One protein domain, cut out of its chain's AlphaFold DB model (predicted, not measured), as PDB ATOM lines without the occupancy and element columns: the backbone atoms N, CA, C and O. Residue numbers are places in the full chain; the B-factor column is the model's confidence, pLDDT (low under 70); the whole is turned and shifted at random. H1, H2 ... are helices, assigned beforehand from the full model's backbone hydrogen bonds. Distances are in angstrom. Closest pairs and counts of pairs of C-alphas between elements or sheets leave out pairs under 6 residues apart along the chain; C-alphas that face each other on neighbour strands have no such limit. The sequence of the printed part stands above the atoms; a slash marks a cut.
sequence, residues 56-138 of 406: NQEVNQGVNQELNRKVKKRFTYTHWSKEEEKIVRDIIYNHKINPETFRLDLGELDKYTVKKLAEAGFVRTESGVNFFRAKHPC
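AT A GLANCE: This is residues 56 to 138 of the 406 residues of an uncharacterized protein of Botryotinia narcissicola (UniProt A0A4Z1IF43). A small, compact head of three helices has a long helical arm: residues 56 to 73 of H1 stick out from it and touch nothing else. In the head, H2 and H3 form a helical hairpin, and H4 packs on H3 at a steep angle, near one face of that hairpin. The printed part has 83 residues with four named helices, in the order H1, H2, H3, H4, and no named strand; the class is all helix. The whole is loose, with a radius of gyration of the C-alphas of 16.8 A, and spans 60 by 22 by 19 A, the arm making the length.

HOW THE PARTS SIT: H1, residues 56 to 76, touches no helix, and its residues 56 to 73 stand free. It is apart from H2, residues 82 to 94, which follows it after a tight link of 5 residues. H3, residues 106 to 119, touches H2, the closest C-alphas being those of Val 88 and Thr 113, 6.4 A apart. These two helices run opposite ways at a steep tilt of 40 degrees and form a helical hairpin. H4, residues 126 to 135, touches H3 with residues 110 to 114 of H3 alone, the closest C-alphas being those of Asp 110 and Glu 126, 5.7 A apart. H3 and H4 run opposite ways at a steep tilt of 68 degrees, only just short of about perpendicular. H2 and H4 are close but not clearly touching: their closest C-alphas, those of Val 88 and Val 129, are 7.7 A apart, and their lines stand about perpendicular, at 80 degrees. H1 is apart from both H3 and H4. In H1, H2, H3 and H4 every O i to N i+4 pair is within hydrogen-bond range.

IN THESE COORDINATES: H1 begins at C-alpha 56, at (75.433, 104.785, 65.205), and measures 30.5 A from first to last C-alpha, that of Thr 76. H2, Lys 82 to Asn 94, measures 17.7 A. H3 begins at C-alpha 106, at (46.805, 82.121, 36.277), and measures 19.8 A to Glu 119. H4, Glu 126 to Lys 135, measures 14.3 A and ends at C-alpha 135, at (44.909, 86.063, 50.333).

THE WHOLE: The two C-alphas farthest apart are those of Asn 56 and Pro 99, 59.9 A. Without residues 56 to 73 the body has 65 residues and spans 33 by 24 by 18 A, with a radius of gyration of 11.0 A. The printed part has no cut. The link from H2 to H3, 11 residues, is long, and that from H3 to H4, 6 residues, is short. The mean pLDDT of the printed part is 87.3, and residues 71 to 78 and residue 138 are under 70.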
ATOM      1  N   ASN A  56      76.255 105.998  65.149       72.50
ATOM      2  CA  ASN A  56      75.433 104.785  65.205       72.50
ATOM      3  C   ASN A  56      73.948 105.084  65.461       72.50
ATOM      4  O   ASN A  56      73.087 104.349  64.973       72.50
ATOM      5  N   GLN A  57      73.618 106.128  66.223       74.12
ATOM      6  CA  GLN A  57      72.225 106.531  66.414       74.12
ATOM      7  C   GLN A  57      71.642 107.148  65.143       74.12
ATOM      8  O   GLN A  57      70.537 106.774  64.751       74.12
ATOM      9  N   GLU A  58      72.391 108.016  64.468       76.50
ATOM     10  CA  GLU A  58      71.951 108.675  63.238       76.50
ATOM     11  C   GLU A  58      71.738 107.672  62.094       76.50
ATOM     12  O   GLU A  58      70.681 107.665  61.457       76.50
ATOM     13  N   VAL A  59      72.669 106.732  61.899       75.56
ATOM     14  CA  VAL A  59      72.524 105.665  60.894       75.56
ATOM     15  C   VAL A  59      71.322 104.770  61.207       75.56
ATOM     16  O   VAL A  59      70.530 104.467  60.312       75.56
ATOM     17  N   ASN A  60      71.121 104.384  62.471       77.12
ATOM     18  CA  ASN A  60      69.961 103.573  62.855       77.12
ATOM     19  C   ASN A  60      68.635 104.322  62.663       77.12
ATOM     20  O   ASN A  60      67.645 103.718  62.243       77.12
ATOM     21  N   GLN A  61      68.595 105.630  62.924       77.25
ATOM     22  CA  GLN A  61      67.410 106.445  62.662       77.25
ATOM     23  C   GLN A  61      67.137 106.578  61.160       77.25
ATOM     24  O   GLN A  61      66.002 106.354  60.736       77.25
ATOM     25  N   GLY A  62      68.160 106.852  60.345       80.62
ATOM     26  CA  GLY A  62      68.027 106.965  58.890       80.62
ATOM     27  C   GLY A  62      67.552 105.664  58.234       80.62
ATOM     28  O   GLY A  62      66.619 105.669  57.426       80.62
ATOM     29  N   VAL A  63      68.119 104.523  58.640       77.44
ATOM     30  CA  VAL A  63      67.703 103.201  58.141       77.44
ATOM     31  C   VAL A  63      66.266 102.880  58.558       77.44
ATOM     32  O   VAL A  63      65.477 102.432  57.723       77.44
ATOM     33  N   ASN A  64      65.886 103.156  59.810       78.38
ATOM     34  CA  ASN A  64      64.520 102.921  60.282       78.38
ATOM     35  C   ASN A  64      63.492 103.814  59.579       78.38
ATOM     36  O   ASN A  64      62.395 103.351  59.260       78.38
ATOM     37  N   GLN A  65      63.833 105.070  59.286       77.44
ATOM     38  CA  GLN A  65      62.960 105.963  58.523       77.44
ATOM     39  C   GLN A  65      62.778 105.486  57.079       77.44
ATOM     40  O   GLN A  65      61.647 105.432  56.593       77.44
ATOM     41  N   GLU A  66      63.853 105.072  56.401       79.56
ATOM     42  CA  GLU A  66      63.758 104.569  55.027       79.56
ATOM     43  C   GLU A  66      63.000 103.236  54.957       79.56
ATOM     44  O   GLU A  66      62.196 103.015  54.043       79.56
ATOM     45  N   LEU A  67      63.187 102.362  55.948       71.62
ATOM     46  CA  LEU A  67      62.442 101.113  56.056       71.62
ATOM     47  C   LEU A  67      60.957 101.386  56.318       71.62
ATOM     48  O   LEU A  67      60.114 100.846  55.602       71.62
ATOM     49  N   ASN A  68      60.622 102.297  57.235       74.56
ATOM     50  CA  ASN A  68      59.240 102.719  57.472       74.56
ATOM     51  C   ASN A  68      58.607 103.361  56.235       74.56
ATOM     52  O   ASN A  68      57.447 103.086  55.926       74.56
ATOM     53  N   ARG A  69      59.358 104.155  55.464       73.88
ATOM     54  CA  ARG A  69      58.884 104.726  54.197       73.88
ATOM     55  C   ARG A  69      58.585 103.636  53.168       73.88
ATOM     56  O   ARG A  69      57.532 103.667  52.528       73.88
ATOM     57  N   LYS A  70      59.471 102.645  53.029       72.19
ATOM     58  CA  LYS A  70      59.271 101.487  52.138       72.19
ATOM     59  C   LYS A  70      58.102 100.611  52.583       72.19
ATOM     60  O   LYS A  70      57.324 100.170  51.740       72.19
ATOM     61  N   VAL A  71      57.941 100.392  53.884       69.75
ATOM     62  CA  VAL A  71      56.820  99.637  54.457       69.75
ATOM     63  C   VAL A  71      55.503 100.379  54.233       69.75
ATOM     64  O   VAL A  71      54.555  99.782  53.731       69.75
ATOM     65  N   LYS A  72      55.453 101.693  54.475       68.75
ATOM     66  CA  LYS A  72      54.259 102.517  54.231       68.75
ATOM     67  C   LYS A  72      53.853 102.521  52.754       68.75
ATOM     68  O   LYS A  72      52.674 102.365  52.454       68.75
ATOM     69  N   LYS A  73      54.826 102.584  51.836       65.44
ATOM     70  CA  LYS A  73      54.581 102.383  50.397       65.44
ATOM     71  C   LYS A  73      54.059 100.981  50.080       65.44
ATOM     72  O   LYS A  73      53.233 100.848  49.194       65.44
ATOM     73  N   ARG A  74      54.487  99.926  50.784       60.59
ATOM     74  CA  ARG A  74      53.925  98.572  50.599       60.59
ATOM     75  C   ARG A  74      52.487  98.458  51.110       60.59
ATOM     76  O   ARG A  74      51.687  97.781  50.473       60.59
ATOM     77  N   PHE A  75      52.141  99.146  52.199       58.16
ATOM     78  CA  PHE A  75      50.788  99.118  52.766       58.16
ATOM     79  C   PHE A  75      49.732  99.748  51.853       58.16
ATOM     80  O   PHE A  75      48.617  99.230  51.775       58.16
ATOM     81  N   THR A  76      50.068 100.787  51.083       58.22
ATOM     82  CA  THR A  76      49.120 101.369  50.115       58.22
ATOM     83  C   THR A  76      48.720 100.384  49.013       58.22
ATOM     84  O   THR A  76      47.612 100.470  48.500       58.22
ATOM     85  N   TYR A  77      49.552  99.380  48.710       63.19
ATOM     86  CA  TYR A  77      49.197  98.312  47.765       63.19
ATOM     87  C   TYR A  77      48.327  97.205  48.375       63.19
ATOM     88  O   TYR A  77      47.836  96.351  47.640       63.19
ATOM     89  N   THR A  78      48.119  97.205  49.697       69.62
ATOM     90  CA  THR A  78      47.320  96.179  50.393       69.62
ATOM     91  C   THR A  78      45.882  96.591  50.677       69.62
ATOM     92  O   THR A  78      45.056  95.715  50.918       69.62
ATOM     93  N   HIS A  79      45.570  97.886  50.623       85.69
ATOM     94  CA  HIS A  79      44.193  98.357  50.718       85.69
ATOM     95  C   HIS A  79      43.550  98.316  49.337       85.69
ATOM     96  O   HIS A  79      44.021  98.980  48.415       85.69
ATOM     97  N   TRP A  80      42.503  97.511  49.209       92.12
ATOM     98  CA  TRP A  80      41.654  97.417  48.031       92.12
ATOM     99  C   TRP A  80      40.344  98.143  48.333       92.12
ATOM    100  O   TRP A  80      39.767  97.967  49.408       92.12
ATOM    101  N   SER A  81      39.899  99.001  47.420       93.81
ATOM    102  CA  SER A  81      38.540  99.543  47.475       93.81
ATOM    103  C   SER A  81      37.526  98.431  47.196       93.81
ATOM    104  O   SER A  81      37.853  97.415  46.576       93.81
ATOM    105  N   LYS A  82      36.279  98.609  47.643       94.88
ATOM    106  CA  LYS A  82      35.221  97.609  47.423       94.88
ATOM    107  C   LYS A  82      34.977  97.384  45.930       94.88
ATOM    108  O   LYS A  82      34.676  96.269  45.514       94.88
ATOM    109  N   GLU A  83      35.137  98.437  45.139       96.12
ATOM    110  CA  GLU A  83      35.016  98.445  43.688       96.12
ATOM    111  C   GLU A  83      36.140  97.633  43.036       96.12
ATOM    112  O   GLU A  83      35.854  96.750  42.227       96.12
ATOM    113  N   GLU A  84      37.401  97.850  43.434       95.56
ATOM    114  CA  GLU A  84      38.527  97.046  42.941       95.56
ATOM    115  C   GLU A  84      38.373  95.572  43.327       95.56
ATOM    116  O   GLU A  84      38.540  94.697  42.477       95.56
ATOM    117  N   GLU A  85      38.020  95.279  44.586       95.19
ATOM    118  CA  GLU A  85      37.793  93.897  45.025       95.19
ATOM    119  C   GLU A  85      36.695  93.220  44.212       95.19
ATOM    120  O   GLU A  85      36.837  92.052  43.848       95.19
ATOM    121  N   LYS A  86      35.605  93.940  43.926       95.81
ATOM    122  CA  LYS A  86      34.491  93.421  43.132       95.81
ATOM    123  C   LYS A  86      34.947  93.062  41.721       95.81
ATOM    124  O   LYS A  86      34.638  91.964  41.276       95.81
ATOM    125  N   ILE A  87      35.711  93.932  41.056       96.12
ATOM    126  CA  ILE A  87      36.243  93.674  39.707       96.12
ATOM    127  C   ILE A  87      37.144  92.436  39.710       96.12
ATOM    128  O   ILE A  87      36.960  91.535  38.895       96.12
ATOM    129  N   VAL A  88      38.096  92.363  40.646       95.62
ATOM    130  CA  VAL A  88      39.026  91.226  40.719       95.62
ATOM    131  C   VAL A  88      38.279  89.926  41.004       95.62
ATOM    132  O   VAL A  88      38.533  88.916  40.353       95.62
ATOM    133  N   ARG A  89      37.338  89.938  41.954       94.38
ATOM    134  CA  ARG A  89      36.523  88.760  42.273       94.38
ATOM    135  C   ARG A  89      35.687  88.323  41.081       94.38
ATOM    136  O   ARG A  89      35.689  87.137  40.784       94.38
ATOM    137  N   ASP A  90      35.015  89.246  40.403       95.25
ATOM    138  CA  ASP A  90      34.166  88.929  39.253       95.25
ATOM    139  C   ASP A  90      34.964  88.238  38.139       95.25
ATOM    140  O   ASP A  90      34.570  87.178  37.658       95.25
ATOM    141  N   ILE A  91      36.159  88.749  37.824       95.62
ATOM    142  CA  ILE A  91      37.060  88.135  36.838       95.62
ATOM    143  C   ILE A  91      37.500  86.734  37.278       95.62
ATOM    144  O   ILE A  91      37.475  85.802  36.475       95.62
ATOM    145  N   ILE A  92      37.896  86.558  38.543       92.88
ATOM    146  CA  ILE A  92      38.390  85.261  39.025       92.88
ATOM    147  C   ILE A  92      37.255  84.228  39.114       92.88
ATOM    148  O   ILE A  92      37.443  83.082  38.704       92.88
ATOM    149  N   TYR A  93      36.081  84.605  39.629       91.00
ATOM    150  CA  TYR A  93      34.942  83.694  39.768       91.00
ATOM    151  C   TYR A  93      34.352  83.314  38.413       91.00
ATOM    152  O   TYR A  93      34.055  82.141  38.181       91.00
ATOM    153  N   ASN A  94      34.253  84.277  37.496       92.44
ATOM    154  CA  ASN A  94      33.678  84.037  36.181       92.44
ATOM    155  C   ASN A  94      34.706  83.533  35.163       92.44
ATOM    156  O   ASN A  94      34.324  83.242  34.032       92.44
ATOM    157  N   HIS A  95      35.985  83.379  35.530       93.25
ATOM    158  CA  HIS A  95      37.032  83.057  34.557       93.25
ATOM    159  C   HIS A  95      36.717  81.791  33.746       93.25
ATOM    160  O   HIS A  95      36.967  81.767  32.544       93.25
ATOM    161  N   LYS A  96      36.120  80.775  34.387       90.00
ATOM    162  CA  LYS A  96      35.770  79.491  33.757       90.00
ATOM    163  C   LYS A  96      34.598  79.571  32.779       90.00
ATOM    164  O   LYS A  96      34.524  78.748  31.874       90.00
ATOM    165  N   ILE A  97      33.677  80.506  32.994       90.12
ATOM    166  CA  ILE A  97      32.468  80.670  32.173       90.12
ATOM    167  C   ILE A  97      32.626  81.778  31.131       90.12
ATOM    168  O   ILE A  97      31.906  81.796  30.138       90.12
ATOM    169  N   ASN A  98      33.570  82.696  31.336       92.12
ATOM    170  CA  ASN A  98      33.820  83.794  30.423       92.12
ATOM    171  C   ASN A  98      34.716  83.323  29.251       92.12
ATOM    172  O   ASN A  98      35.854  82.891  29.480       92.12
ATOM    173  N   PRO A  99      34.237  83.429  27.994       93.00
ATOM    174  CA  PRO A  99      34.956  82.964  26.808       93.00
ATOM    175  C   PRO A  99      36.280  83.704  26.555       93.00
ATOM    176  O   PRO A  99      37.156  83.165  25.884       93.00
ATOM    177  N   GLU A 100      36.466  84.905  27.104       93.25
ATOM    178  CA  GLU A 100      37.713  85.667  26.962       93.25
ATOM    179  C   GLU A 100      38.805  85.187  27.924       93.25
ATOM    180  O   GLU A 100      39.993  85.321  27.635       93.25
ATOM    181  N   THR A 101      38.421  84.618  29.069       95.50
ATOM    182  CA  THR A 101      39.356  84.311  30.161       95.50
ATOM    183  C   THR A 101      39.541  82.823  30.429       95.50
ATOM    184  O   THR A 101      40.494  82.464  31.115       95.50
ATOM    185  N   PHE A 102      38.670  81.939  29.929       95.38
ATOM    186  CA  PHE A 102      38.690  80.513  30.301       95.38
ATOM    187  C   PHE A 102      39.952  79.760  29.868       95.38
ATOM    188  O   PHE A 102      40.277  78.730  30.456       95.38
ATOM    189  N   ARG A 103      40.660  80.258  28.845       96.31
ATOM    190  CA  ARG A 103      41.921  79.675  28.355       96.31
ATOM    191  C   ARG A 103      43.169  80.307  28.959       96.31
ATOM    192  O   ARG A 103      44.255  79.816  28.678       96.31
ATOM    193  N   LEU A 104      43.017  81.375  29.739       95.38
ATOM    194  CA  LEU A 104      44.152  82.071  30.322       95.38
ATOM    195  C   LEU A 104      44.712  81.261  31.486       95.38
ATOM    196  O   LEU A 104      43.961  80.789  32.348       95.38
ATOM    197  N   ASP A 105      46.034  81.133  31.528       94.56
ATOM    198  CA  ASP A 105      46.700  80.638  32.726       94.56
ATOM    199  C   ASP A 105      46.554  81.643  33.892       94.56
ATOM    200  O   ASP A 105      46.079  82.770  33.737       94.56
ATOM    201  N   LEU A 106      46.943  81.248  35.106       92.38
ATOM    202  CA  LEU A 106      46.805  82.121  36.277       92.38
ATOM    203  C   LEU A 106      47.623  83.422  36.167       92.38
ATOM    204  O   LEU A 106      47.210  84.438  36.730       92.38
ATOM    205  N   GLY A 107      48.764  83.414  35.476       93.56
ATOM    206  CA  GLY A 107      49.591  84.604  35.274       93.56
ATOM    207  C   GLY A 107      49.024  85.536  34.200       93.56
ATOM    208  O   GLY A 107      49.022  86.755  34.363       93.56
ATOM    209  N   GLU A 108      48.486  84.978  33.122       96.69
ATOM    210  CA  GLU A 108      47.747  85.688  32.083       96.69
ATOM    211  C   GLU A 108      46.451  86.284  32.631       96.69
ATOM    212  O   GLU A 108      46.115  87.426  32.312       96.69
ATOM    213  N   LEU A 109      45.765  85.568  33.523       96.00
ATOM    214  CA  LEU A 109      44.588  86.072  34.222       96.00
ATOM    215  C   LEU A 109      44.941  87.255  35.137       96.00
ATOM    216  O   LEU A 109      44.183  88.226  35.199       96.00
ATOM    217  N   ASP A 110      46.102  87.228  35.804       96.50
ATOM    218  CA  ASP A 110      46.581  88.361  36.608       96.50
ATOM    219  C   ASP A 110      46.851  89.590  35.723       96.50
ATOM    220  O   ASP A 110      46.410  90.695  36.047       96.50
ATOM    221  N   LYS A 111      47.499  89.403  34.567       97.50
ATOM    222  CA  LYS A 111      47.729  90.462  33.566       97.50
ATOM    223  C   LYS A 111      46.427  91.043  33.030       97.50
ATOM    224  O   LYS A 111      46.266  92.263  32.956       97.50
ATOM    225  N   TYR A 112      45.482  90.173  32.690       97.44
ATOM    226  CA  TYR A 112      44.154  90.559  32.232       97.44
ATOM    227  C   TYR A 112      43.412  91.374  33.297       97.44
ATOM    228  O   TYR A 112      42.837  92.422  33.005       97.44
ATOM    229  N   THR A 113      43.499  90.951  34.556       96.81
ATOM    230  CA  THR A 113      42.895  91.657  35.689       96.81
ATOM    231  C   THR A 113      43.515  93.039  35.888       96.81
ATOM    232  O   THR A 113      42.785  94.011  36.071       96.81
ATOM    233  N   VAL A 114      44.845  93.166  35.798       97.38
ATOM    234  CA  VAL A 114      45.529  94.472  35.840       97.38
ATOM    235  C   VAL A 114      45.029  95.387  34.726       97.38
ATOM    236  O   VAL A 114      44.739  96.556  34.982       97.38
ATOM    237  N   LYS A 115      44.871  94.861  33.507       97.81
ATOM    238  CA  LYS A 115      44.326  95.620  32.377       97.81
ATOM    239  C   LYS A 115      42.902  96.111  32.662       97.81
ATOM    240  O   LYS A 115      42.625  97.290  32.469       97.81
ATOM    241  N   LYS A 116      42.022  95.248  33.180       97.62
ATOM    242  CA  LYS A 116      40.634  95.611  33.524       97.62
ATOM    243  C   LYS A 116      40.540  96.623  34.663       97.62
ATOM    244  O   LYS A 116      39.706  97.521  34.619       97.62
ATOM    245  N   LEU A 117      41.421  96.522  35.653       96.94
ATOM    246  CA  LEU A 117      41.538  97.526  36.709       96.94
ATOM    247  C   LEU A 117      41.980  98.879  36.141       96.94
ATOM    248  O   LEU A 117      41.377  99.893  36.482       96.94
ATOM    249  N   ALA A 118      42.959  98.890  35.231       96.69
ATOM    250  CA  ALA A 118      43.412 100.113  34.571       96.69
ATOM    251  C   ALA A 118      42.308 100.755  33.712       96.69
ATOM    252  O   ALA A 118      42.136 101.972  33.759       96.69
ATOM    253  N   GLU A 119      41.517  99.950  32.993       97.56
ATOM    254  CA  GLU A 119      40.322 100.406  32.259       97.56
ATOM    255  C   GLU A 119      39.281 101.051  33.195       97.56
ATOM    256  O   GLU A 119      38.626 102.018  32.815       97.56
ATOM    257  N   ALA A 120      39.174 100.570  34.437       96.56
ATOM    258  CA  ALA A 120      38.315 101.136  35.477       96.56
ATOM    259  C   ALA A 120      38.952 102.311  36.256       96.56
ATOM    260  O   ALA A 120      38.358 102.806  37.212       96.56
ATOM    261  N   GLY A 121      40.147 102.771  35.865       96.56
ATOM    262  CA  GLY A 121      40.849 103.893  36.501       96.56
ATOM    263  C   GLY A 121      41.696 103.523  37.725       96.56
ATOM    264  O   GLY A 121      42.207 104.411  38.409       96.56
ATOM    265  N   PHE A 122      41.885 102.232  38.004       95.69
ATOM    266  CA  PHE A 122      42.689 101.737  39.120       95.69
ATOM    267  C   PHE A 122      44.068 101.265  38.655       95.69
ATOM    268  O   PHE A 122      44.200 100.443  37.750       95.69
ATOM    269  N   VAL A 123      45.127 101.736  39.314       94.44
ATOM    270  CA  VAL A 123      46.506 101.347  38.984       94.44
ATOM    271  C   VAL A 123      46.987 100.277  39.958       94.44
ATOM    272  O   VAL A 123      47.272 100.556  41.123       94.44
ATOM    273  N   ARG A 124      47.116  99.041  39.468       93.56
ATOM    274  CA  ARG A 124      47.648  97.901  40.228       93.56
ATOM    275  C   ARG A 124      48.759  97.200  39.458       93.56
ATOM    276  O   ARG A 124      48.842  97.282  38.239       93.56
ATOM    277  N   THR A 125      49.627  96.513  40.190       93.94
ATOM    278  CA  THR A 125      50.667  95.653  39.616       93.94
ATOM    279  C   THR A 125      50.183  94.208  39.559       93.94
ATOM    280  O   THR A 125      49.366  93.793  40.384       93.94
ATOM    281  N   GLU A 126      50.751  93.409  38.651       93.88
ATOM    282  CA  GLU A 126      50.485  91.959  38.567       93.88
ATOM    283  C   GLU A 126      50.745  91.265  39.912       93.88
ATOM    284  O   GLU A 126      49.942  90.466  40.387       93.88
ATOM    285  N   SER A 127      51.825  91.653  40.599       89.69
ATOM    286  CA  SER A 127      52.153  91.161  41.941       89.69
ATOM    287  C   SER A 127      51.090  91.498  42.990       89.69
ATOM    288  O   SER A 127      50.865  90.705  43.904       89.69
ATOM    289  N   GLY A 128      50.424  92.649  42.863       91.19
ATOM    290  CA  GLY A 128      49.330  93.055  43.741       91.19
ATOM    291  C   GLY A 128      48.096  92.181  43.541       91.19
ATOM    292  O   GLY A 128      47.540  91.690  44.523       91.19
ATOM    293  N   VAL A 129      47.713  91.932  42.286       93.44
ATOM    294  CA  VAL A 129      46.587  91.044  41.941       93.44
ATOM    295  C   VAL A 129      46.866  89.607  42.388       93.44
ATOM    296  O   VAL A 129      46.032  89.001  43.062       93.44
ATOM    297  N   ASN A 130      48.065  89.086  42.117       93.06
ATOM    298  CA  ASN A 130      48.454  87.744  42.550       93.06
ATOM    299  C   ASN A 130      48.395  87.610  44.084       93.06
ATOM    300  O   ASN A 130      47.855  86.641  44.620       93.06
ATOM    301  N   PHE A 131      48.886  88.620  44.814       90.44
ATOM    302  CA  PHE A 131      48.793  88.650  46.273       90.44
ATOM    303  C   PHE A 131      47.341  88.689  46.766       90.44
ATOM    304  O   PHE A 131      47.010  87.981  47.719       90.44
ATOM    305  N   PHE A 132      46.469  89.468  46.118       91.69
ATOM    306  CA  PHE A 132      45.040  89.503  46.431       91.69
ATOM    307  C   PHE A 132      44.403  88.119  46.269       91.69
ATOM    308  O   PHE A 132      43.789  87.614  47.209       91.69
ATOM    309  N   ARG A 133      44.633  87.456  45.130       91.38
ATOM    310  CA  ARG A 133      44.144  86.093  44.871       91.38
ATOM    311  C   ARG A 133      44.664  85.082  45.897       91.38
ATOM    312  O   ARG A 133      43.907  84.238  46.362       91.38
ATOM    313  N   ALA A 134      45.935  85.177  46.285       88.06
ATOM    314  CA  ALA A 134      46.522  84.290  47.290       88.06
ATOM    315  C   ALA A 134      45.916  84.489  48.694       88.06
ATOM    316  O   ALA A 134      45.777  83.525  49.450       88.06
ATOM    317  N   LYS A 135      45.552  85.730  49.050       88.50
ATOM    318  CA  LYS A 135      44.909  86.063  50.333       88.50
ATOM    319  C   LYS A 135      43.425  85.720  50.373       88.50
ATOM    320  O   LYS A 135      42.910  85.388  51.437       88.50
ATOM    321  N   HIS A 136      42.759  85.814  49.231       84.19
ATOM    322  CA  HIS A 136      41.349  85.502  49.063       84.19
ATOM    323  C   HIS A 136      41.224  84.252  48.198       84.19
ATOM    324  O   HIS A 136      40.807  84.356  47.042       84.19
ATOM    325  N   PRO A 137      41.590  83.065  48.731       76.12
ATOM    326  CA  PRO A 137      41.352  81.832  48.010       76.12
ATOM    327  C   PRO A 137      39.868  81.806  47.673       76.12
ATOM    328  O   PRO A 137      39.024  82.024  48.549       76.12
ATOM    329  N   CYS A 138      39.562  81.600  46.394       66.94
ATOM    330  CA  CYS A 138      38.192  81.411  45.963       66.94
ATOM    331  C   CYS A 138      37.648  80.236  46.758       66.94
ATOM    332  O   CYS A 138      38.005  79.086  46.503       66.94
TER     333      CYS A 138